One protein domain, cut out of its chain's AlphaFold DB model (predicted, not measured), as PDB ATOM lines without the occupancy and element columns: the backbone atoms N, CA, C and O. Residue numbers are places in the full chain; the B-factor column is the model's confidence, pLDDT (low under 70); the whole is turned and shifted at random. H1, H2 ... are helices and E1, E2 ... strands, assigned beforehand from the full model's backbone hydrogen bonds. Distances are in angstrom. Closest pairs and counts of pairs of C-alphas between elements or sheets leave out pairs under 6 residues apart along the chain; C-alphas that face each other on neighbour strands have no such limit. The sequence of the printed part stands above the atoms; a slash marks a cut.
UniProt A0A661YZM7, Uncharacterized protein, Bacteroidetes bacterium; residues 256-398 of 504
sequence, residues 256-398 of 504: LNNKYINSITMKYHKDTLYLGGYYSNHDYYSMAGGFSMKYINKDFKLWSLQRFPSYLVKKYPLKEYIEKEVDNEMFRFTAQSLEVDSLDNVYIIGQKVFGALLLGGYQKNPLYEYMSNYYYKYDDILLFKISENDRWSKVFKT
ATOM      1  N   LEU A 256      94.076 -26.136  10.104       93.38
ATOM      2  CA  LEU A 256      94.625 -27.355   9.519       93.38
ATOM      3  C   LEU A 256      94.466 -27.268   7.999       93.38
ATOM      4  O   LEU A 256      93.411 -26.858   7.516       93.38
ATOM      5  N   ASN A 257      95.495 -27.654   7.244       89.75
ATOM      6  CA  ASN A 257      95.447 -27.609   5.782       89.75
ATOM      7  C   ASN A 257      94.344 -28.534   5.252       89.75
ATOM      8  O   ASN A 257      94.377 -29.737   5.505       89.75
ATOM      9  N   ASN A 258      93.376 -27.974   4.518       87.12
ATOM     10  CA  ASN A 258      92.243 -28.691   3.914       87.12
ATOM     11  C   ASN A 258      91.458 -29.582   4.898       87.12
ATOM     12  O   ASN A 258      90.916 -30.619   4.504       87.12
ATOM     13  N   LYS A 259      91.426 -29.213   6.188       92.62
ATOM     14  CA  LYS A 259      90.622 -29.876   7.222       92.62
ATOM     15  C   LYS A 259      89.875 -28.850   8.049       92.62
ATOM     16  O   LYS A 259      90.377 -27.760   8.328       92.62
ATOM     17  N   TYR A 260      88.698 -29.242   8.503       91.38
ATOM     18  CA  TYR A 260      87.893 -28.437   9.402       91.38
ATOM     19  C   TYR A 260      88.116 -28.874  10.858       91.38
ATOM     20  O   TYR A 260      88.139 -30.067  11.157       91.38
ATOM     21  N   ILE A 261      88.309 -27.915  11.772       93.19
ATOM     22  CA  ILE A 261      88.506 -28.178  13.209       93.19
ATOM     23  C   ILE A 261      87.138 -28.176  13.901       93.19
ATOM     24  O   ILE A 261      86.515 -27.129  14.070       93.19
ATOM     25  N   ASN A 262      86.688 -29.343  14.358       88.56
ATOM     26  CA  ASN A 262      85.385 -29.516  15.013       88.56
ATOM     27  C   ASN A 262      85.375 -29.067  16.474       88.56
ATOM     28  O   ASN A 262      84.376 -28.545  16.992       88.56
ATOM     29  N   SER A 263      86.476 -29.367  17.154       90.81
ATOM     30  CA  SER A 263      86.746 -28.993  18.534       90.81
ATOM     31  C   SER A 263      88.246 -28.997  18.765       90.81
ATOM     32  O   SER A 263      88.969 -29.769  18.135       90.81
ATOM     33  N   ILE A 264      88.699 -28.136  19.663       94.19
ATOM     34  CA  ILE A 264      90.095 -27.990  20.050       94.19
ATOM     35  C   ILE A 264      90.121 -27.535  21.498       94.19
ATOM     36  O   ILE A 264      89.261 -26.777  21.925       94.19
ATOM     37  N   THR A 265      91.113 -27.998  22.235       93.81
ATOM     38  CA  THR A 265      91.432 -27.551  23.584       93.81
ATOM     39  C   THR A 265      92.955 -27.420  23.687       93.81
ATOM     40  O   THR A 265      93.684 -27.689  22.727       93.81
ATOM     41  N   MET A 266      93.460 -26.984  24.836       95.06
ATOM     42  CA  MET A 266      94.892 -26.745  25.029       95.06
ATOM     43  C   MET A 266      95.393 -27.147  26.415       95.06
ATOM     44  O   MET A 266      94.617 -27.206  27.373       95.06
ATOM     45  N   LYS A 267      96.693 -27.413  26.535       92.88
ATOM     46  CA  LYS A 267      97.395 -27.736  27.784       92.88
ATOM     47  C   LYS A 267      98.789 -27.126  27.751       92.88
ATOM     48  O   LYS A 267      99.457 -27.178  26.728       92.88
ATOM     49  N   TYR A 268      99.232 -26.578  28.874       92.12
ATOM     50  CA  TYR A 268     100.621 -26.172  29.053       92.12
ATOM     51  C   TYR A 268     101.368 -27.266  29.810       92.12
ATOM     52  O   TYR A 268     100.919 -27.688  30.881       92.12
ATOM     53  N   HIS A 269     102.457 -27.755  29.229       90.19
ATOM     54  CA  HIS A 269     103.270 -28.841  29.763       90.19
ATOM     55  C   HIS A 269     104.734 -28.610  29.387       90.19
ATOM     56  O   HIS A 269     105.009 -28.342  28.221       90.19
ATOM     57  N   LYS A 270     105.652 -28.712  30.363       88.94
ATOM     58  CA  LYS A 270     107.107 -28.524  30.174       88.94
ATOM     59  C   LYS A 270     107.439 -27.319  29.285       88.94
ATOM     60  O   LYS A 270     108.009 -27.449  28.207       88.94
ATOM     61  N   ASP A 271     106.949 -26.159  29.705       89.75
ATOM     62  CA  ASP A 271     107.148 -24.872  29.033       89.75
ATOM     63  C   ASP A 271     106.634 -24.761  27.589       89.75
ATOM     64  O   ASP A 271     106.839 -23.752  26.917       89.75
ATOM     65  N   THR A 272     105.869 -25.751  27.129       93.00
ATOM     66  CA  THR A 272     105.279 -25.792  25.793       93.00
ATOM     67  C   THR A 272     103.758 -25.770  25.885       93.00
ATOM     68  O   THR A 272     103.137 -26.482  26.682       93.00
ATOM     69  N   LEU A 273     103.125 -24.953  25.043       95.69
ATOM     70  CA  LEU A 273     101.679 -24.980  24.873       95.69
ATOM     71  C   LEU A 273     101.313 -25.993  23.784       95.69
ATOM     72  O   LEU A 273     101.646 -25.828  22.613       95.69
ATOM     73  N   TYR A 274     100.574 -27.014  24.186       96.06
ATOM     74  CA  TYR A 274      99.986 -28.016  23.318       96.06
ATOM     75  C   TYR A 274      98.545 -27.646  23.003       96.06
ATOM     76  O   TYR A 274      97.775 -27.273  23.893       96.06
ATOM     77  N   LEU A 275      98.165 -27.797  21.743       96.94
ATOM     78  CA  LEU A 275      96.787 -27.744  21.292       96.94
ATOM     79  C   LEU A 275      96.425 -29.108  20.720       96.94
ATOM     80  O   LEU A 275      97.236 -29.736  20.045       96.94
ATOM     81  N   GLY A 276      95.209 -29.566  20.971       95.94
ATOM     82  CA  GLY A 276      94.745 -30.840  20.443       95.94
ATOM     83  C   GLY A 276      93.239 -30.876  20.324       95.94
ATOM     84  O   GLY A 276      92.520 -30.199  21.064       95.94
ATOM     85  N   GLY A 277      92.753 -31.640  19.361       95.38
ATOM     86  CA  GLY A 277      91.335 -31.673  19.059       95.38
ATOM     87  C   GLY A 277      90.963 -32.679  17.987       95.38
ATOM     88  O   GLY A 277      91.742 -33.562  17.638       95.38
ATOM     89  N   TYR A 278      89.757 -32.515  17.455       93.62
ATOM     90  CA  TYR A 278      89.195 -33.374  16.417       93.62
ATOM     91  C   TYR A 278      88.973 -32.593  15.127       93.62
ATOM     92  O   TYR A 278      88.578 -31.422  15.165       93.62
ATOM     93  N   TYR A 279      89.186 -33.253  13.992       93.56
ATOM     94  CA  TYR A 279      89.031 -32.663  12.664       93.56
ATOM     95  C   TYR A 279      88.105 -33.494  11.768       93.56
ATOM     96  O   TYR A 279      87.868 -34.672  12.041       93.56
ATOM     97  N   SER A 280      87.611 -32.894  10.688       90.62
ATOM     98  CA  SER A 280      86.873 -33.549   9.597       90.62
ATOM     99  C   SER A 280      87.449 -33.186   8.232       90.62
ATOM    100  O   SER A 280      88.180 -32.197   8.092       90.62
ATOM    101  N   ASN A 281      87.154 -34.008   7.220       87.12
ATOM    102  CA  ASN A 281      87.493 -33.697   5.832       87.12
ATOM    103  C   ASN A 281      86.398 -32.882   5.136       87.12
ATOM    104  O   ASN A 281      86.719 -32.138   4.217       87.12
ATOM    105  N   HIS A 282      85.143 -33.032   5.567       75.62
ATOM    106  CA  HIS A 282      83.980 -32.532   4.834       75.62
ATOM    107  C   HIS A 282      83.367 -31.295   5.501       75.62
ATOM    108  O   HIS A 282      83.407 -30.209   4.926       75.62
ATOM    109  N   ASP A 283      82.824 -31.429   6.720       71.69
ATOM    110  CA  ASP A 283      82.227 -30.297   7.443       71.69
ATOM    111  C   ASP A 283      82.083 -30.565   8.959       71.69
ATOM    112  O   ASP A 283      82.619 -31.534   9.496       71.69
ATOM    113  N   TYR A 284      81.362 -29.704   9.676       72.06
ATOM    114  CA  TYR A 284      81.288 -29.659  11.146       72.06
ATOM    115  C   TYR A 284      80.426 -30.726  11.853       72.06
ATOM    116  O   TYR A 284      80.285 -30.683  13.083       72.06
ATOM    117  N   TYR A 285      79.818 -31.654  11.111       72.56
ATOM    118  CA  TYR A 285      78.899 -32.673  11.650       72.56
ATOM    119  C   TYR A 285      79.571 -34.003  12.000       72.56
ATOM    120  O   TYR A 285      79.025 -34.803  12.763       72.56
ATOM    121  N   SER A 286      80.756 -34.238  11.457       80.06
ATOM    122  CA  SER A 286      81.458 -35.514  11.495       80.06
ATOM    123  C   SER A 286      82.897 -35.316  11.951       80.06
ATOM    124  O   SER A 286      83.368 -34.190  12.076       80.06
ATOM    125  N   MET A 287      83.602 -36.398  12.267       86.94
ATOM    126  CA  MET A 287      85.015 -36.361  12.633       86.94
ATOM    127  C   MET A 287      85.778 -37.486  11.940       86.94
ATOM    128  O   MET A 287      85.462 -38.664  12.104       86.94
ATOM    129  N   ALA A 288      86.833 -37.123  11.223       89.75
ATOM    130  CA  ALA A 288      87.737 -38.053  10.558       89.75
ATOM    131  C   ALA A 288      88.859 -38.549  11.477       89.75
ATOM    132  O   ALA A 288      89.395 -39.640  11.278       89.75
ATOM    133  N   GLY A 289      89.245 -37.749  12.472       91.94
ATOM    134  CA  GLY A 289      90.397 -38.048  13.309       91.94
ATOM    135  C   GLY A 289      90.678 -36.996  14.371       91.94
ATOM    136  O   GLY A 289      89.883 -36.076  14.591       91.94
ATOM    137  N   GLY A 290      91.833 -37.129  15.014       93.81
ATOM    138  CA  GLY A 290      92.363 -36.149  15.954       93.81
ATOM    139  C   GLY A 290      93.688 -35.555  15.493       93.81
ATOM    140  O   GLY A 290      94.388 -36.112  14.648       93.81
ATOM    141  N   PHE A 291      94.025 -34.400  16.049       95.06
ATOM    142  CA  PHE A 291      95.269 -33.700  15.763       95.06
ATOM    143  C   PHE A 291      95.905 -33.169  17.044       95.06
ATOM    144  O   PHE A 291      95.218 -32.935  18.042       95.06
ATOM    145  N   SER A 292      97.207 -32.920  16.983       95.69
ATOM    146  CA  SER A 292      97.953 -32.186  17.998       95.69
ATOM    147  C   SER A 292      98.924 -31.199  17.349       95.69
ATOM    148  O   SER A 292      99.493 -31.461  16.288       95.69
ATOM    149  N   MET A 293      99.094 -30.041  17.976       96.00
ATOM    150  CA  MET A 293     100.017 -28.983  17.574       96.00
ATOM    151  C   MET A 293     100.792 -28.499  18.794       96.00
ATOM    152  O   MET A 293     100.231 -28.413  19.889       96.00
ATOM    153  N   LYS A 294     102.047 -28.111  18.590       96.00
ATOM    154  CA  LYS A 294     102.822 -27.344  19.569       96.00
ATOM    155  C   LYS A 294     102.810 -25.874  19.147       96.00
ATOM    156  O   LYS A 294     102.979 -25.571  17.966       96.00
ATOM    157  N   TYR A 295     102.599 -24.962  20.089       96.50
ATOM    158  CA  TYR A 295     102.787 -23.531  19.868       96.50
ATOM    159  C   TYR A 295     104.192 -23.142  20.334       96.50
ATOM    160  O   TYR A 295     104.461 -23.097  21.533       96.50
ATOM    161  N   ILE A 296     105.093 -22.920  19.377       92.81
ATOM    162  CA  ILE A 296     106.531 -22.699  19.579       92.81
ATOM    163  C   ILE A 296     106.934 -21.469  18.768       92.81
ATOM    164  O   ILE A 296     106.480 -21.303  17.639       92.81
ATOM    165  N   ASN A 297     107.768 -20.591  19.332       90.12
ATOM    166  CA  ASN A 297     108.250 -19.379  18.653       90.12
ATOM    167  C   ASN A 297     107.125 -18.539  18.029       90.12
ATOM    168  O   ASN A 297     107.271 -17.970  16.952       90.12
ATOM    169  N   LYS A 298     105.987 -18.453  18.727       91.81
ATOM    170  CA  LYS A 298     104.797 -17.701  18.304       91.81
ATOM    171  C   LYS A 298     104.097 -18.266  17.051       91.81
ATOM    172  O   LYS A 298     103.226 -17.601  16.481       91.81
ATOM    173  N   ASP A 299     104.401 -19.505  16.660       94.81
ATOM    174  CA  ASP A 299     103.758 -20.230  15.563       94.81
ATOM    175  C   ASP A 299     103.224 -21.604  15.992       94.81
ATOM    176  O   ASP A 299     103.622 -22.161  17.013       94.81
ATOM    177  N   PHE A 300     102.297 -22.152  15.211       95.56
ATOM    178  CA  PHE A 300     101.816 -23.517  15.338       95.56
ATOM    179  C   PHE A 300     102.661 -24.450  14.485       95.56
ATOM    180  O   PHE A 300     102.676 -24.355  13.260       95.56
ATOM    181  N   LYS A 301     103.284 -25.425  15.136       95.38
ATOM    182  CA  LYS A 301     103.863 -26.586  14.471       95.38
ATOM    183  C   LYS A 301     102.899 -27.754  14.627       95.38
ATOM    184  O   LYS A 301     102.619 -28.179  15.752       95.38
ATOM    185  N   LEU A 302     102.375 -28.262  13.511       93.88
ATOM    186  CA  LEU A 302     101.609 -29.505  13.521       93.88
ATOM    187  C   LEU A 302     102.528 -30.626  14.004       93.88
ATOM    188  O   LEU A 302     103.591 -30.844  13.432       93.88
ATOM    189  N   TRP A 303     102.124 -31.283  15.085       91.00
ATOM    190  CA  TRP A 303     102.875 -32.385  15.671       91.00
ATOM    191  C   TRP A 303     102.403 -33.712  15.095       91.00
ATOM    192  O   TRP A 303     103.202 -34.518  14.643       91.00
ATOM    193  N   SER A 304     101.088 -33.926  15.063       91.75
ATOM    194  CA  SER A 304     100.519 -35.164  14.543       91.75
ATOM    195  C   SER A 304      99.071 -34.959  14.102       91.75
ATOM    196  O   SER A 304      98.323 -34.182  14.704       91.75
ATOM    197  N   LEU A 305      98.681 -35.645  13.029       92.19
ATOM    198  CA  LEU A 305      97.347 -35.625  12.433       92.19
ATOM    199  C   LEU A 305      96.965 -37.062  12.082       92.19
ATOM    200  O   LEU A 305      97.529 -37.650  11.163       92.19
ATOM    201  N   GLN A 306      96.021 -37.640  12.819       90.75
ATOM    202  CA  GLN A 306      95.733 -39.068  12.738       90.75
ATOM    203  C   GLN A 306      94.251 -39.337  12.530       90.75
ATOM    204  O   GLN A 306      93.405 -38.844  13.277       90.75
ATOM    205  N   ARG A 307      93.943 -40.194  11.551       90.50
ATOM    206  CA  ARG A 307      92.587 -40.709  11.333       90.50
ATOM    207  C   ARG A 307      92.171 -41.662  12.448       90.50
ATOM    208  O   ARG A 307      92.999 -42.407  12.979       90.50
ATOM    209  N   PHE A 308      90.877 -41.686  12.746       88.00
ATOM    210  CA  PHE A 308      90.321 -42.703  13.627       88.00
ATOM    211  C   PHE A 308      90.434 -44.102  13.003       88.00
ATOM    212  O   PHE A 308      90.319 -44.245  11.783       88.00
ATOM    213  N   PRO A 309      90.624 -45.152  13.820       84.44
ATOM    214  CA  PRO A 309      90.575 -46.524  13.333       84.44
ATOM    215  C   PRO A 309      89.220 -46.863  12.700       84.44
ATOM    216  O   PRO A 309      88.169 -46.469  13.210       84.44
ATOM    217  N   SER A 310      89.230 -47.669  11.637       81.75
ATOM    218  CA  SER A 310      88.021 -48.048  10.887       81.75
ATOM    219  C   SER A 310      86.955 -48.721  11.757       81.75
ATOM    220  O   SER A 310      85.768 -48.447  11.588       81.75
ATOM    221  N   TYR A 311      87.348 -49.545  12.737       81.06
ATOM    222  CA  TYR A 311      86.405 -50.173  13.673       81.06
ATOM    223  C   TYR A 311      85.618 -49.140  14.487       81.06
ATOM    224  O   TYR A 311      84.449 -49.356  14.807       81.06
ATOM    225  N   LEU A 312      86.253 -48.017  14.837       78.12
ATOM    226  CA  LEU A 312      85.631 -46.971  15.635       78.12
ATOM    227  C   LEU A 312      84.613 -46.213  14.789       78.12
ATOM    228  O   LEU A 312      83.483 -46.004  15.221       78.12
ATOM    229  N   VAL A 313      85.002 -45.892  13.557       78.25
ATOM    230  CA  VAL A 313      84.145 -45.234  12.570       78.25
ATOM    231  C   VAL A 313      82.914 -46.084  12.243       78.25
ATOM    232  O   VAL A 313      81.798 -45.579  12.301       78.25
ATOM    233  N   LYS A 314      83.085 -47.392  12.007       72.62
ATOM    234  CA  LYS A 314      81.974 -48.332  11.764       72.62
ATOM    235  C   LYS A 314      81.003 -48.440  12.941       72.62
ATOM    236  O   LYS A 314      79.817 -48.660  12.730       72.62
ATOM    237  N   LYS A 315      81.495 -48.314  14.178       66.94
ATOM    238  CA  LYS A 315      80.685 -48.427  15.405       66.94
ATOM    239  C   LYS A 315      79.913 -47.150  15.743       66.94
ATOM    240  O   LYS A 315      78.921 -47.215  16.464       66.94
ATOM    241  N   TYR A 316      80.381 -46.010  15.248       68.31
ATOM    242  CA  TYR A 316      79.776 -44.700  15.464       68.31
ATOM    243  C   TYR A 316      79.526 -43.984  14.130       68.31
ATOM    244  O   TYR A 316      79.998 -42.853  13.955       68.31
ATOM    245  N   PRO A 317      78.828 -44.634  13.181       63.22
ATOM    246  CA  PRO A 317      78.697 -44.106  11.838       63.22
ATOM    247  C   PRO A 317      77.806 -42.863  11.847       63.22
ATOM    248  O   PRO A 317      76.854 -42.757  12.620       63.22
ATOM    249  N   LEU A 318      78.080 -41.939  10.931       62.62
ATOM    250  CA  LEU A 318      77.209 -40.792  10.666       62.62
ATOM    251  C   LEU A 318      75.834 -41.212  10.088       62.62
ATOM    252  O   LEU A 318      74.875 -40.443  10.148       62.62
ATOM    253  N   LYS A 319      75.740 -42.446   9.561       53.09
ATOM    254  CA  LYS A 319      74.614 -42.986   8.775       53.09
ATOM    255  C   LYS A 319      73.262 -43.069   9.486       53.09
ATOM    256  O   LYS A 319      72.263 -43.141   8.789       53.09
ATOM    257  N   GLU A 320      73.181 -43.012  10.817       51.75
ATOM    258  CA  GLU A 320      71.861 -42.931  11.475       51.75
ATOM    259  C   GLU A 320      71.122 -41.607  11.170       51.75
ATOM    260  O   GLU A 320      69.932 -41.513  11.454       51.75
ATOM    261  N   TYR A 321      71.788 -40.589  10.591       52.34
ATOM    262  CA  TYR A 321      71.211 -39.241  10.455       52.34
ATOM    263  C   TYR A 321      71.468 -38.506   9.122       52.34
ATOM    264  O   TYR A 321      70.908 -37.422   8.937       52.34
ATOM    265  N   ILE A 322      72.285 -39.044   8.202       52.12
ATOM    266  CA  ILE A 322      72.559 -38.454   6.873       52.12
ATOM    267  C   ILE A 322      72.582 -39.568   5.817       52.12
ATOM    268  O   ILE A 322      73.406 -40.477   5.897       52.12
ATOM    269  N   GLU A 323      71.692 -39.490   4.825       45.53
ATOM    270  CA  GLU A 323      71.513 -40.515   3.781       45.53
ATOM    271  C   GLU A 323      72.588 -40.505   2.678       45.53
ATOM    272  O   GLU A 323      72.581 -41.391   1.828       45.53
ATOM    273  N   LYS A 324      73.535 -39.553   2.659       50.59
ATOM    274  CA  LYS A 324      74.514 -39.432   1.564       50.59
ATOM    275  C   LYS A 324      75.936 -39.081   2.037       50.59
ATOM    276  O   LYS A 324      76.141 -38.112   2.759       50.59
ATOM    277  N   GLU A 325      76.892 -39.905   1.595       47.72
ATOM    278  CA  GLU A 325      78.285 -39.561   1.240       47.72
ATOM    279  C   GLU A 325      79.248 -38.977   2.295       47.72
ATOM    280  O   GLU A 325      80.042 -38.091   1.992       47.72
ATOM    281  N   VAL A 326      79.297 -39.513   3.518       54.34
ATOM    282  CA  VAL A 326      80.489 -39.303   4.370       54.34
ATOM    283  C   VAL A 326      81.087 -40.646   4.752       54.34
ATOM    284  O   VAL A 326      80.998 -41.106   5.894       54.34
ATOM    285  N   ASP A 327      81.677 -41.308   3.760       58.59
ATOM    286  CA  ASP A 327      82.403 -42.547   3.986       58.59
ATOM    287  C   ASP A 327      83.618 -42.268   4.881       58.59
ATOM    288  O   ASP A 327      84.474 -41.431   4.597       58.59
ATOM    289  N   ASN A 328      83.703 -43.016   5.980       66.88
ATOM    290  CA  ASN A 328      84.829 -43.043   6.915       66.88
ATOM    291  C   ASN A 328      84.961 -41.887   7.936       66.88
ATOM    292  O   ASN A 328      86.073 -41.612   8.397       66.88
ATOM    293  N   GLU A 329      83.862 -41.273   8.391       74.56
ATOM    294  CA  GLU A 329      83.879 -40.352   9.544       74.56
ATOM    295  C   GLU A 329      82.871 -40.733  10.649       74.56
ATOM    296  O   GLU A 329      81.831 -41.345  10.403       74.56
ATOM    297  N   MET A 330      83.200 -40.385  11.895       77.50
ATOM    298  CA  MET A 330      82.424 -40.698  13.101       77.50
ATOM    299  C   MET A 330      81.548 -39.517  13.546       77.50
ATOM    300  O   MET A 330      81.919 -38.354  13.376       77.50
ATOM    301  N   PHE A 331      80.415 -39.811  14.192       74.62
ATOM    302  CA  PHE A 331      79.557 -38.804  14.831       74.62
ATOM    303  C   PHE A 331      80.254 -38.052  15.987       74.62
ATOM    304  O   PHE A 331      81.096 -38.590  16.704       74.62
ATOM    305  N   ARG A 332      79.873 -36.789  16.190       76.31
ATOM    306  CA  ARG A 332      80.601 -35.764  16.956       76.31
ATOM    307  C   ARG A 332      80.935 -36.097  18.423       76.31
ATOM    308  O   ARG A 332      80.062 -36.415  19.228       76.31
ATOM    309  N   PHE A 333      82.189 -35.825  18.792       81.81
ATOM    310  CA  PHE A 333      82.653 -35.590  20.164       81.81
ATOM    311  C   PHE A 333      83.238 -34.174  20.271       81.81
ATOM    312  O   PHE A 333      83.776 -33.629  19.307       81.81
ATOM    313  N   THR A 334      83.158 -33.578  21.456       84.06
ATOM    314  CA  THR A 334      83.817 -32.307  21.779       84.06
ATOM    315  C   THR A 334      85.025 -32.591  22.656       84.06
ATOM    316  O   THR A 334      84.874 -33.246  23.687       84.06
ATOM    317  N   ALA A 335      86.208 -32.118  22.266       89.00
ATOM    318  CA  ALA A 335      87.411 -32.182  23.089       89.00
ATOM    319  C   ALA A 335      87.212 -31.376  24.384       89.00
ATOM    320  O   ALA A 335      87.061 -30.160  24.340       89.00
ATOM    321  N   GLN A 336      87.188 -32.065  25.524       84.50
ATOM    322  CA  GLN A 336      87.005 -31.471  26.853       84.50
ATOM    323  C   GLN A 336      88.349 -31.191  27.521       84.50
ATOM    324  O   GLN A 336      88.533 -30.167  28.181       84.50
ATOM    325  N   SER A 337      89.314 -32.096  27.345       84.50
ATOM    326  CA  SER A 337      90.653 -31.917  27.892       84.50
ATOM    327  C   SER A 337      91.748 -32.517  27.024       84.50
ATOM    328  O   SER A 337      91.503 -33.337  26.138       84.50
ATOM    329  N   LEU A 338      92.960 -32.064  27.324       89.88
ATOM    330  CA  LEU A 338      94.219 -32.495  26.758       89.88
ATOM    331  C   LEU A 338      95.166 -32.788  27.913       89.88
ATOM    332  O   LEU A 338      95.401 -31.912  28.750       89.88
ATOM    333  N   GLU A 339      95.717 -33.989  27.941       89.50
ATOM    334  CA  GLU A 339      96.813 -34.345  28.834       89.50
ATOM    335  C   GLU A 339      98.048 -34.684  28.007       89.50
ATOM    336  O   GLU A 339      97.942 -35.155  26.876       89.50
ATOM    337  N   VAL A 340      99.216 -34.389  28.568       89.50
ATOM    338  CA  VAL A 340     100.513 -34.625  27.934       89.50
ATOM    339  C   VAL A 340     101.384 -35.337  28.954       89.50
ATOM    340  O   VAL A 340     101.474 -34.878  30.100       89.50
ATOM    341  N   ASP A 341     101.947 -36.479  28.574       86.50
ATOM    342  CA  ASP A 341     102.828 -37.247  29.452       86.50
ATOM    343  C   ASP A 341     104.287 -36.771  29.375       86.50
ATOM    344  O   ASP A 341     104.636 -35.836  28.656       86.50
ATOM    345  N   SER A 342     105.166 -37.412  30.146       84.69
ATOM    346  CA  SER A 342     106.587 -37.068  30.183       84.69
ATOM    347  C   SER A 342     107.330 -37.332  28.870       84.69
ATOM    348  O   SER A 342     108.440 -36.818  28.726       84.69
ATOM    349  N   LEU A 343     106.751 -38.096  27.946       85.88
ATOM    350  CA  LEU A 343     107.301 -38.428  26.632       85.88
ATOM    351  C   LEU A 343     106.648 -37.598  25.513       85.88
ATOM    352  O   LEU A 343     106.786 -37.942  24.344       85.88
ATOM    353  N   ASP A 344     105.928 -36.526  25.861       87.38
ATOM    354  CA  ASP A 344     105.168 -35.684  24.930       87.38
ATOM    355  C   ASP A 344     104.059 -36.431  24.157       87.38
ATOM    356  O   ASP A 344     103.572 -35.946  23.129       87.38
ATOM    357  N   ASN A 345     103.589 -37.583  24.654       88.75
ATOM    358  CA  ASN A 345     102.385 -38.208  24.115       88.75
ATOM    359  C   ASN A 345     101.170 -37.370  24.497       88.75
ATOM    360  O   ASN A 345     100.978 -37.009  25.661       88.75
ATOM    361  N   VAL A 346     100.316 -37.098  23.516       91.69
ATOM    362  CA  VAL A 346      99.151 -36.234  23.674       91.69
ATOM    363  C   VAL A 346      97.894 -37.085  23.783       91.69
ATOM    364  O   VAL A 346      97.594 -37.898  22.914       91.69
ATOM    365  N   TYR A 347      97.110 -36.863  24.829       91.31
ATOM    366  CA  TYR A 347      95.867 -37.577  25.091       91.31
ATOM    367  C   TYR A 347      94.695 -36.606  25.041       91.31
ATOM    368  O   TYR A 347      94.580 -35.708  25.877       91.31
ATOM    369  N   ILE A 348      93.804 -36.794  24.072       91.69
ATOM    370  CA  ILE A 348      92.575 -36.013  23.934       91.69
ATOM    371  C   ILE A 348      91.443 -36.765  24.620       91.69
ATOM    372  O   ILE A 348      91.151 -37.915  24.286       91.69
ATOM    373  N   ILE A 349      90.775 -36.096  25.555       87.50
ATOM    374  CA  ILE A 349      89.570 -36.594  26.216       87.50
ATOM    375  C   ILE A 349      88.384 -35.857  25.603       87.50
ATOM    376  O   ILE A 349      88.175 -34.668  25.847       87.50
ATOM    377  N   GLY A 350      87.631 -36.553  24.760       85.75
ATOM    378  CA  GLY A 350      86.406 -36.076  24.138       85.75
ATOM    379  C   GLY A 350      85.160 -36.599  24.834       85.75
ATOM    380  O   GLY A 350      85.137 -37.716  25.338       85.75
ATOM    381  N   GLN A 351      84.090 -35.819  24.785       78.81
ATOM    382  CA  GLN A 351      82.769 -36.236  25.244       78.81
ATOM    383  C   GLN A 351      81.763 -36.116  24.108       78.81
ATOM    384  O   GLN A 351      81.736 -35.106  23.398       78.81
ATOM    385  N   LYS A 352      80.929 -37.139  23.938       75.88
ATOM    386  CA  LYS A 352      79.788 -37.097  23.028       75.88
ATOM    387  C   LYS A 352      78.729 -36.189  23.641       75.88
ATOM    388  O   LYS A 352      78.241 -36.467  24.734       75.88
ATOM    389  N   VAL A 353      78.401 -35.106  22.941       62.81
ATOM    390  CA  VAL A 353      77.405 -34.118  23.365       62.81
ATOM    391  C   VAL A 353      76.268 -34.131  22.354       62.81
ATOM    392  O   VAL A 353      76.499 -33.901  21.169       62.81
ATOM    393  N   PHE A 354      75.050 -34.392  22.815       57.00
ATOM    394  CA  PHE A 354      73.853 -34.400  21.982       57.00
ATOM    395  C   PHE A 354      72.930 -33.271  22.418       57.00
ATOM    396  O   PHE A 354      72.413 -33.339  23.519       57.00
ATOM    397  N   GLY A 355      72.705 -32.249  21.596       47.47
ATOM    398  CA  GLY A 355      71.591 -31.330  21.834       47.47
ATOM    399  C   GLY A 355      70.286 -31.994  21.386       47.47
ATOM    400  O   GLY A 355      70.223 -32.522  20.287       47.47
ATOM    401  N   ALA A 356      69.238 -31.998  22.189       39.19
ATOM    402  CA  ALA A 356      67.877 -32.202  21.726       39.19
ATOM    403  C   ALA A 356      67.153 -30.876  21.936       39.19
ATOM    404  O   ALA A 356      67.168 -30.335  23.037       39.19
ATOM    405  N   LEU A 357      66.572 -30.309  20.888       38.62
ATOM    406  CA  LEU A 357      65.645 -29.190  21.006       38.62
ATOM    407  C   LEU A 357      64.287 -29.762  21.443       38.62
ATOM    408  O   LEU A 357      63.746 -30.605  20.726       38.62
ATOM    409  N   LEU A 358      63.704 -29.321  22.570       37.56
ATOM    410  CA  LEU A 358      62.235 -29.314  22.601       37.56
ATOM    411  C   LEU A 358      61.800 -28.072  21.836       37.56
ATOM    412  O   LEU A 358      62.118 -26.948  22.226       37.56
ATOM    413  N   LEU A 359      61.026 -28.291  20.780       39.47
ATOM    414  CA  LEU A 359      60.137 -27.272  20.250       39.47
ATOM    415  C   LEU A 359      59.086 -26.986  21.333       39.47
ATOM    416  O   LEU A 359      58.037 -27.623  21.385       39.47
ATOM    417  N   GLY A 360      59.403 -26.077  22.257       37.47
ATOM    418  CA  GLY A 360      58.382 -25.390  23.040       37.47
ATOM    419  C   GLY A 360      57.487 -24.629  22.065       37.47
ATOM    420  O   GLY A 360      57.998 -24.023  21.125       37.47
ATOM    421  N   GLY A 361      56.171 -24.749  22.238       35.41
ATOM    422  CA  GLY A 361      55.159 -24.315  21.275       35.41
ATOM    423  C   GLY A 361      55.399 -22.933  20.662       35.41
ATOM    424  O   GLY A 361      55.788 -21.979  21.333       35.41
ATOM    425  N   TYR A 362      55.138 -22.867  19.359       37.00
ATOM    426  CA  TYR A 362      55.131 -21.672  18.526       37.00
ATOM    427  C   TYR A 362      54.400 -20.490  19.189       37.00
ATOM    428  O   TYR A 362      53.204 -20.571  19.457       37.00
ATOM    429  N   GLN A 363      55.072 -19.342  19.300       36.75
ATOM    430  CA  GLN A 363      54.408 -18.044  19.178       36.75
ATOM    431  C   GLN A 363      55.091 -17.228  18.077       36.75
ATOM    432  O   GLN A 363      56.279 -16.914  18.145       36.75
ATOM    433  N   LYS A 364      54.310 -16.919  17.033       34.44
ATOM    434  CA  LYS A 364      54.630 -15.984  15.947       34.44
ATOM    435  C   LYS A 364      54.796 -14.577  16.532       34.44
ATOM    436  O   LYS A 364      53.831 -13.821  16.580       34.44
ATOM    437  N   ASN A 365      55.991 -14.201  16.971       37.31
ATOM    438  CA  ASN A 365      56.297 -12.788  17.169       37.31
ATOM    439  C   ASN A 365      57.759 -12.495  16.785       37.31
ATOM    440  O   ASN A 365      58.661 -13.005  17.447       37.31
ATOM    441  N   PRO A 366      58.023 -11.704  15.729       38.72
ATOM    442  CA  PRO A 366      59.374 -11.470  15.207       38.72
ATOM    443  C   PRO A 366      60.266 -10.583  16.098       38.72
ATOM    444  O   PRO A 366      61.414 -10.330  15.743       38.72
ATOM    445  N   LEU A 367      59.768 -10.106  17.247       35.12
ATOM    446  CA  LEU A 367      60.465  -9.145  18.115       35.12
ATOM    447  C   LEU A 367      60.943  -9.707  19.467       35.12
ATOM    448  O   LEU A 367      61.573  -8.971  20.226       35.12
ATOM    449  N   TYR A 368      60.694 -10.984  19.779       35.81
ATOM    450  CA  TYR A 368      61.091 -11.583  21.060       35.81
ATOM    451  C   TYR A 368      62.190 -12.639  20.904       35.81
ATOM    452  O   TYR A 368      62.172 -13.460  19.990       35.81
ATOM    453  N   GLU A 369      63.165 -12.590  21.818       38.97
ATOM    454  CA  GLU A 369      64.279 -13.533  21.922       38.97
ATOM    455  C   GLU A 369      63.761 -14.981  21.940       38.97
ATOM    456  O   GLU A 369      63.018 -15.384  22.836       38.97
ATOM    457  N   TYR A 370      64.179 -15.776  20.952       37.47
ATOM    458  CA  TYR A 370      63.941 -17.214  20.926       37.47
ATOM    459  C   TYR A 370      64.574 -17.863  22.162       37.47
ATOM    460  O   TYR A 370      65.790 -18.054  22.228       37.47
ATOM    461  N   MET A 371      63.757 -18.245  23.141       34.69
ATOM    462  CA  MET A 371      64.183 -19.157  24.198       34.69
ATOM    463  C   MET A 371      64.067 -20.596  23.696       34.69
ATOM    464  O   MET A 371      63.089 -21.300  23.931       34.69
ATOM    465  N   SER A 372      65.085 -21.037  22.967       38.12
ATOM    466  CA  SER A 372      65.278 -22.452  22.669       38.12
ATOM    467  C   SER A 372      65.826 -23.154  23.915       38.12
ATOM    468  O   SER A 372      66.966 -22.912  24.311       38.12
ATOM    469  N   ASN A 373      65.037 -24.038  24.529       36.69
ATOM    470  CA  ASN A 373      65.539 -24.925  25.577       36.69
ATOM    471  C   ASN A 373      66.279 -26.098  24.914       36.69
ATOM    472  O   ASN A 373      65.664 -26.971  24.297       36.69
ATOM    473  N   TYR A 374      67.610 -26.091  25.011       38.94
ATOM    474  CA  TYR A 374      68.467 -27.175  24.529       38.94
ATOM    475  C   TYR A 374      68.719 -28.184  25.651       38.94
ATOM    476  O   TYR A 374      69.237 -27.827  26.707       38.94
ATOM    477  N   TYR A 375      68.421 -29.457  25.403       45.75
ATOM    478  CA  TYR A 375      68.759 -30.558  26.304       45.75
ATOM    479  C   TYR A 375      70.046 -31.204  25.835       45.75
ATOM    480  O   TYR A 375      70.099 -31.720  24.726       45.75
ATOM    481  N   TYR A 376      71.078 -31.225  26.670       41.66
ATOM    482  CA  TYR A 376      72.308 -31.920  26.321       41.66
ATOM    483  C   TYR A 376      72.320 -33.335  26.914       41.66
ATOM    484  O   TYR A 376      72.355 -33.499  28.132       41.66
ATOM    485  N   LYS A 377      72.292 -34.367  26.066       49.34
ATOM    486  CA  LYS A 377      72.568 -35.753  26.457       49.34
ATOM    487  C   LYS A 377      74.069 -36.007  26.337       49.34
ATOM    488  O   LYS A 377      74.669 -35.751  25.292       49.34
ATOM    489  N   TYR A 378      74.668 -36.499  27.413       54.88
ATOM    490  CA  TYR A 378      76.097 -36.770  27.496       54.88
ATOM    491  C   TYR A 378      76.300 -38.265  27.716       54.88
ATOM    492  O   TYR A 378      76.015 -38.760  28.804       54.88
ATOM    493  N   ASP A 379      76.769 -38.971  26.688       64.25
ATOM    494  CA  ASP A 379      76.681 -40.438  26.665       64.25
ATOM    495  C   ASP A 379      78.043 -41.135  26.654       64.25
ATOM    496  O   ASP A 379      78.264 -42.047  27.434       64.25
ATOM    497  N   ASP A 380      78.983 -40.726  25.811       75.62
ATOM    498  CA  ASP A 380      80.203 -41.507  25.593       75.62
ATOM    499  C   ASP A 380      81.443 -40.637  25.803       75.62
ATOM    500  O   ASP A 380      81.448 -39.449  25.467       75.62
ATOM    501  N   ILE A 381      82.511 -41.232  26.334       78.31
ATOM    502  CA  ILE A 381      83.822 -40.585  26.461       78.31
ATOM    503  C   ILE A 381      84.768 -41.231  25.467       78.31
ATOM    504  O   ILE A 381      84.960 -42.441  25.500       78.31
ATOM    505  N   LEU A 382      85.384 -40.428  24.615       85.50
ATOM    506  CA  LEU A 382      86.452 -40.841  23.718       85.50
ATOM    507  C   LEU A 382      87.787 -40.439  24.341       85.50
ATOM    508  O   LEU A 382      88.030 -39.259  24.558       85.50
ATOM    509  N   LEU A 383      88.657 -41.404  24.607       87.62
ATOM    510  CA  LEU A 383      90.066 -41.159  24.883       87.62
ATOM    511  C   LEU A 383      90.860 -41.473  23.619       87.62
ATOM    512  O   LEU A 383      90.753 -42.575  23.075       87.62
ATOM    513  N   PHE A 384      91.641 -40.509  23.150       89.88
ATOM    514  CA  PHE A 384      92.441 -40.644  21.942       89.88
ATOM    515  C   PHE A 384      93.894 -40.269  22.218       89.88
ATOM    516  O   PHE A 384      94.177 -39.112  22.528       89.88
ATOM    517  N   LYS A 385      94.801 -41.246  22.119       90.62
ATOM    518  CA  LYS A 385      96.246 -41.020  22.193       90.62
ATOM    519  C   LYS A 385      96.767 -40.678  20.804       90.62
ATOM    520  O   LYS A 385      96.549 -41.432  19.857       90.62
ATOM    521  N   ILE A 386      97.486 -39.569  20.725       86.94
ATOM    522  CA  ILE A 386      98.198 -39.085  19.554       86.94
ATOM    523  C   ILE A 386      99.672 -38.949  19.930       86.94
ATOM    524  O   ILE A 386     100.030 -38.179  20.822       86.94
ATOM    525  N   SER A 387     100.528 -39.668  19.220       82.44
ATOM    526  CA  SER A 387     101.981 -39.499  19.276       82.44
ATOM    527  C   SER A 387     102.569 -39.552  17.861       82.44
ATOM    528  O   SER A 387     101.812 -39.666  16.891       82.44
ATOM    529  N   GLU A 388     103.888 -39.423  17.718       74.81
ATOM    530  CA  GLU A 388     104.547 -39.578  16.411       74.81
ATOM    531  C   GLU A 388     104.432 -41.018  15.891       74.81
ATOM    532  O   GLU A 388     104.051 -41.219  14.742       74.81
ATOM    533  N   ASN A 389     104.666 -42.012  16.760       72.25
ATOM    534  CA  ASN A 389     104.858 -43.411  16.347       72.25
ATOM    535  C   ASN A 389     103.784 -44.387  16.852       72.25
ATOM    536  O   ASN A 389     103.715 -45.520  16.388       72.25
ATOM    537  N   ASP A 390     102.939 -43.970  17.792       72.19
ATOM    538  CA  ASP A 390     101.916 -44.817  18.406       72.19
ATOM    539  C   ASP A 390     100.545 -44.126  18.417       72.19
ATOM    540  O   ASP A 390     100.415 -42.903  18.582       72.19
ATOM    541  N   ARG A 391      99.495 -44.926  18.237       75.88
ATOM    542  CA  ARG A 391      98.112 -44.467  18.260       75.88
ATOM    543  C   ARG A 391      97.204 -45.516  18.856       75.88
ATOM    544  O   ARG A 391      97.205 -46.679  18.455       75.88
ATOM    545  N   TRP A 392      96.303 -45.060  19.711       81.06
ATOM    546  CA  TRP A 392      95.141 -45.850  20.067       81.06
ATOM    547  C   TRP A 392      93.977 -44.957  20.468       81.06
ATOM    548  O   TRP A 392      94.123 -43.809  20.888       81.06
ATOM    549  N   SER A 393      92.780 -45.506  20.300       79.94
ATOM    550  CA  SER A 393      91.530 -44.825  20.604       79.94
ATOM    551  C   SER A 393      90.623 -45.755  21.388       79.94
ATOM    552  O   SER A 393      90.507 -46.945  21.072       79.94
ATOM    553  N   LYS A 394      89.949 -45.221  22.399       81.31
ATOM    554  CA  LYS A 394      88.981 -45.976  23.180       81.31
ATOM    555  C   LYS A 394      87.753 -45.139  23.468       81.31
ATOM    556  O   LYS A 394      87.870 -43.996  23.886       81.31
ATOM    557  N   VAL A 395      86.580 -45.743  23.301       79.50
ATOM    558  CA  VAL A 395      85.324 -45.147  23.750       79.50
ATOM    559  C   VAL A 395      84.795 -45.885  24.971       79.50
ATOM    560  O   VAL A 395      84.628 -47.107  24.949       79.50
ATOM    561  N   PHE A 396      84.503 -45.120  26.016       72.38
ATOM    562  CA  PHE A 396      83.800 -45.536  27.217       72.38
ATOM    563  C   PHE A 396      82.330 -45.196  27.042       72.38
ATOM    564  O   PHE A 396      81.963 -44.023  26.966       72.38
ATOM    565  N   LYS A 397      81.496 -46.231  26.974       71.44
ATOM    566  CA  LYS A 397      80.048 -46.049  26.959       71.44
ATOM    567  C   LYS A 397      79.580 -45.747  28.370       71.44
ATOM    568  O   LYS A 397      79.737 -46.611  29.235       71.44
ATOM    569  N   THR A 398      78.981 -44.587  28.607       62.00
ATOM    570  CA  THR A 398      78.238 -44.392  29.855       62.00
ATOM    571  C   THR A 398      76.856 -45.004  29.663       62.00
ATOM    572  O   THR A 398      76.206 -44.835  28.629       62.00
TER     573      THR A 398
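Overview. This is residues 256 to 398 of the 504 residues of an uncharacterized protein of Bacteroidetes bacterium (UniProt A0A661YZM7). Two antiparallel sheets of four strands make a sandwich, E1 E2 E3 E4 over E5 E6 E7 E8, their strands crossed at 58 degrees, and the hairpin E6 and E7 reaches beyond it as a long arm whose tip, residues 361 to 370, sticks out free. The 143 printed residues hold E1 E2 E3 E4 H1 E5 E6 E7 E8 in chain order, one named helix and eight named strands, mostly strand; each sheet is a meander, each strand the antiparallel neighbour of the one before. The whole is only just loose, close to compact, with a radius of gyration of the C-alphas of 17.6 A, and spans 57 by 34 by 32 A.

Arrangement. Start with the twisted sheet of E5, residues 334 to 340, E6, 346 to 358, E7, 373 to 386, and E8, 391 to 397. Look for N 336 and O 349 at 2.8 A between E5 and E6, N 350 and O 382 at 2.7 A between E6 and E7, and N 383 and O 394 at 2.8 A between E7 and E8. E7 bends by 60 degrees at residue 379. The other sheet holds E1, residues 260 to 269, E2, 272 to 280, E3, 289 to 296, and E4, 299 to 307; N 265 and O 276 of E1 and E2 are 2.9 A apart. The closest C-alphas of E1 and E5 are those of Ser 263 and Thr 334, 5.5 A. H1, residues 310 to 315, is on neither sheet; its O i to N i+4 pairs are within hydrogen-bond range.

Along the chain. Find C-alpha 260 at (87.893, -28.437, 9.402), where E1 begins. E6 runs 37.6 A and E7 36.1 A; E8 ends at C-alpha 397, (80.048, -46.049, 26.959).

Size, cuts and confidence. The C-alphas farthest apart, those of Leu 343 and Lys 364, are 58.2 A apart. The printed part has no cut; the links H1 to E5 and E6 to E7 are long. The pLDDT is under 70 at residues 315 to 328, 353 to 379 and 398.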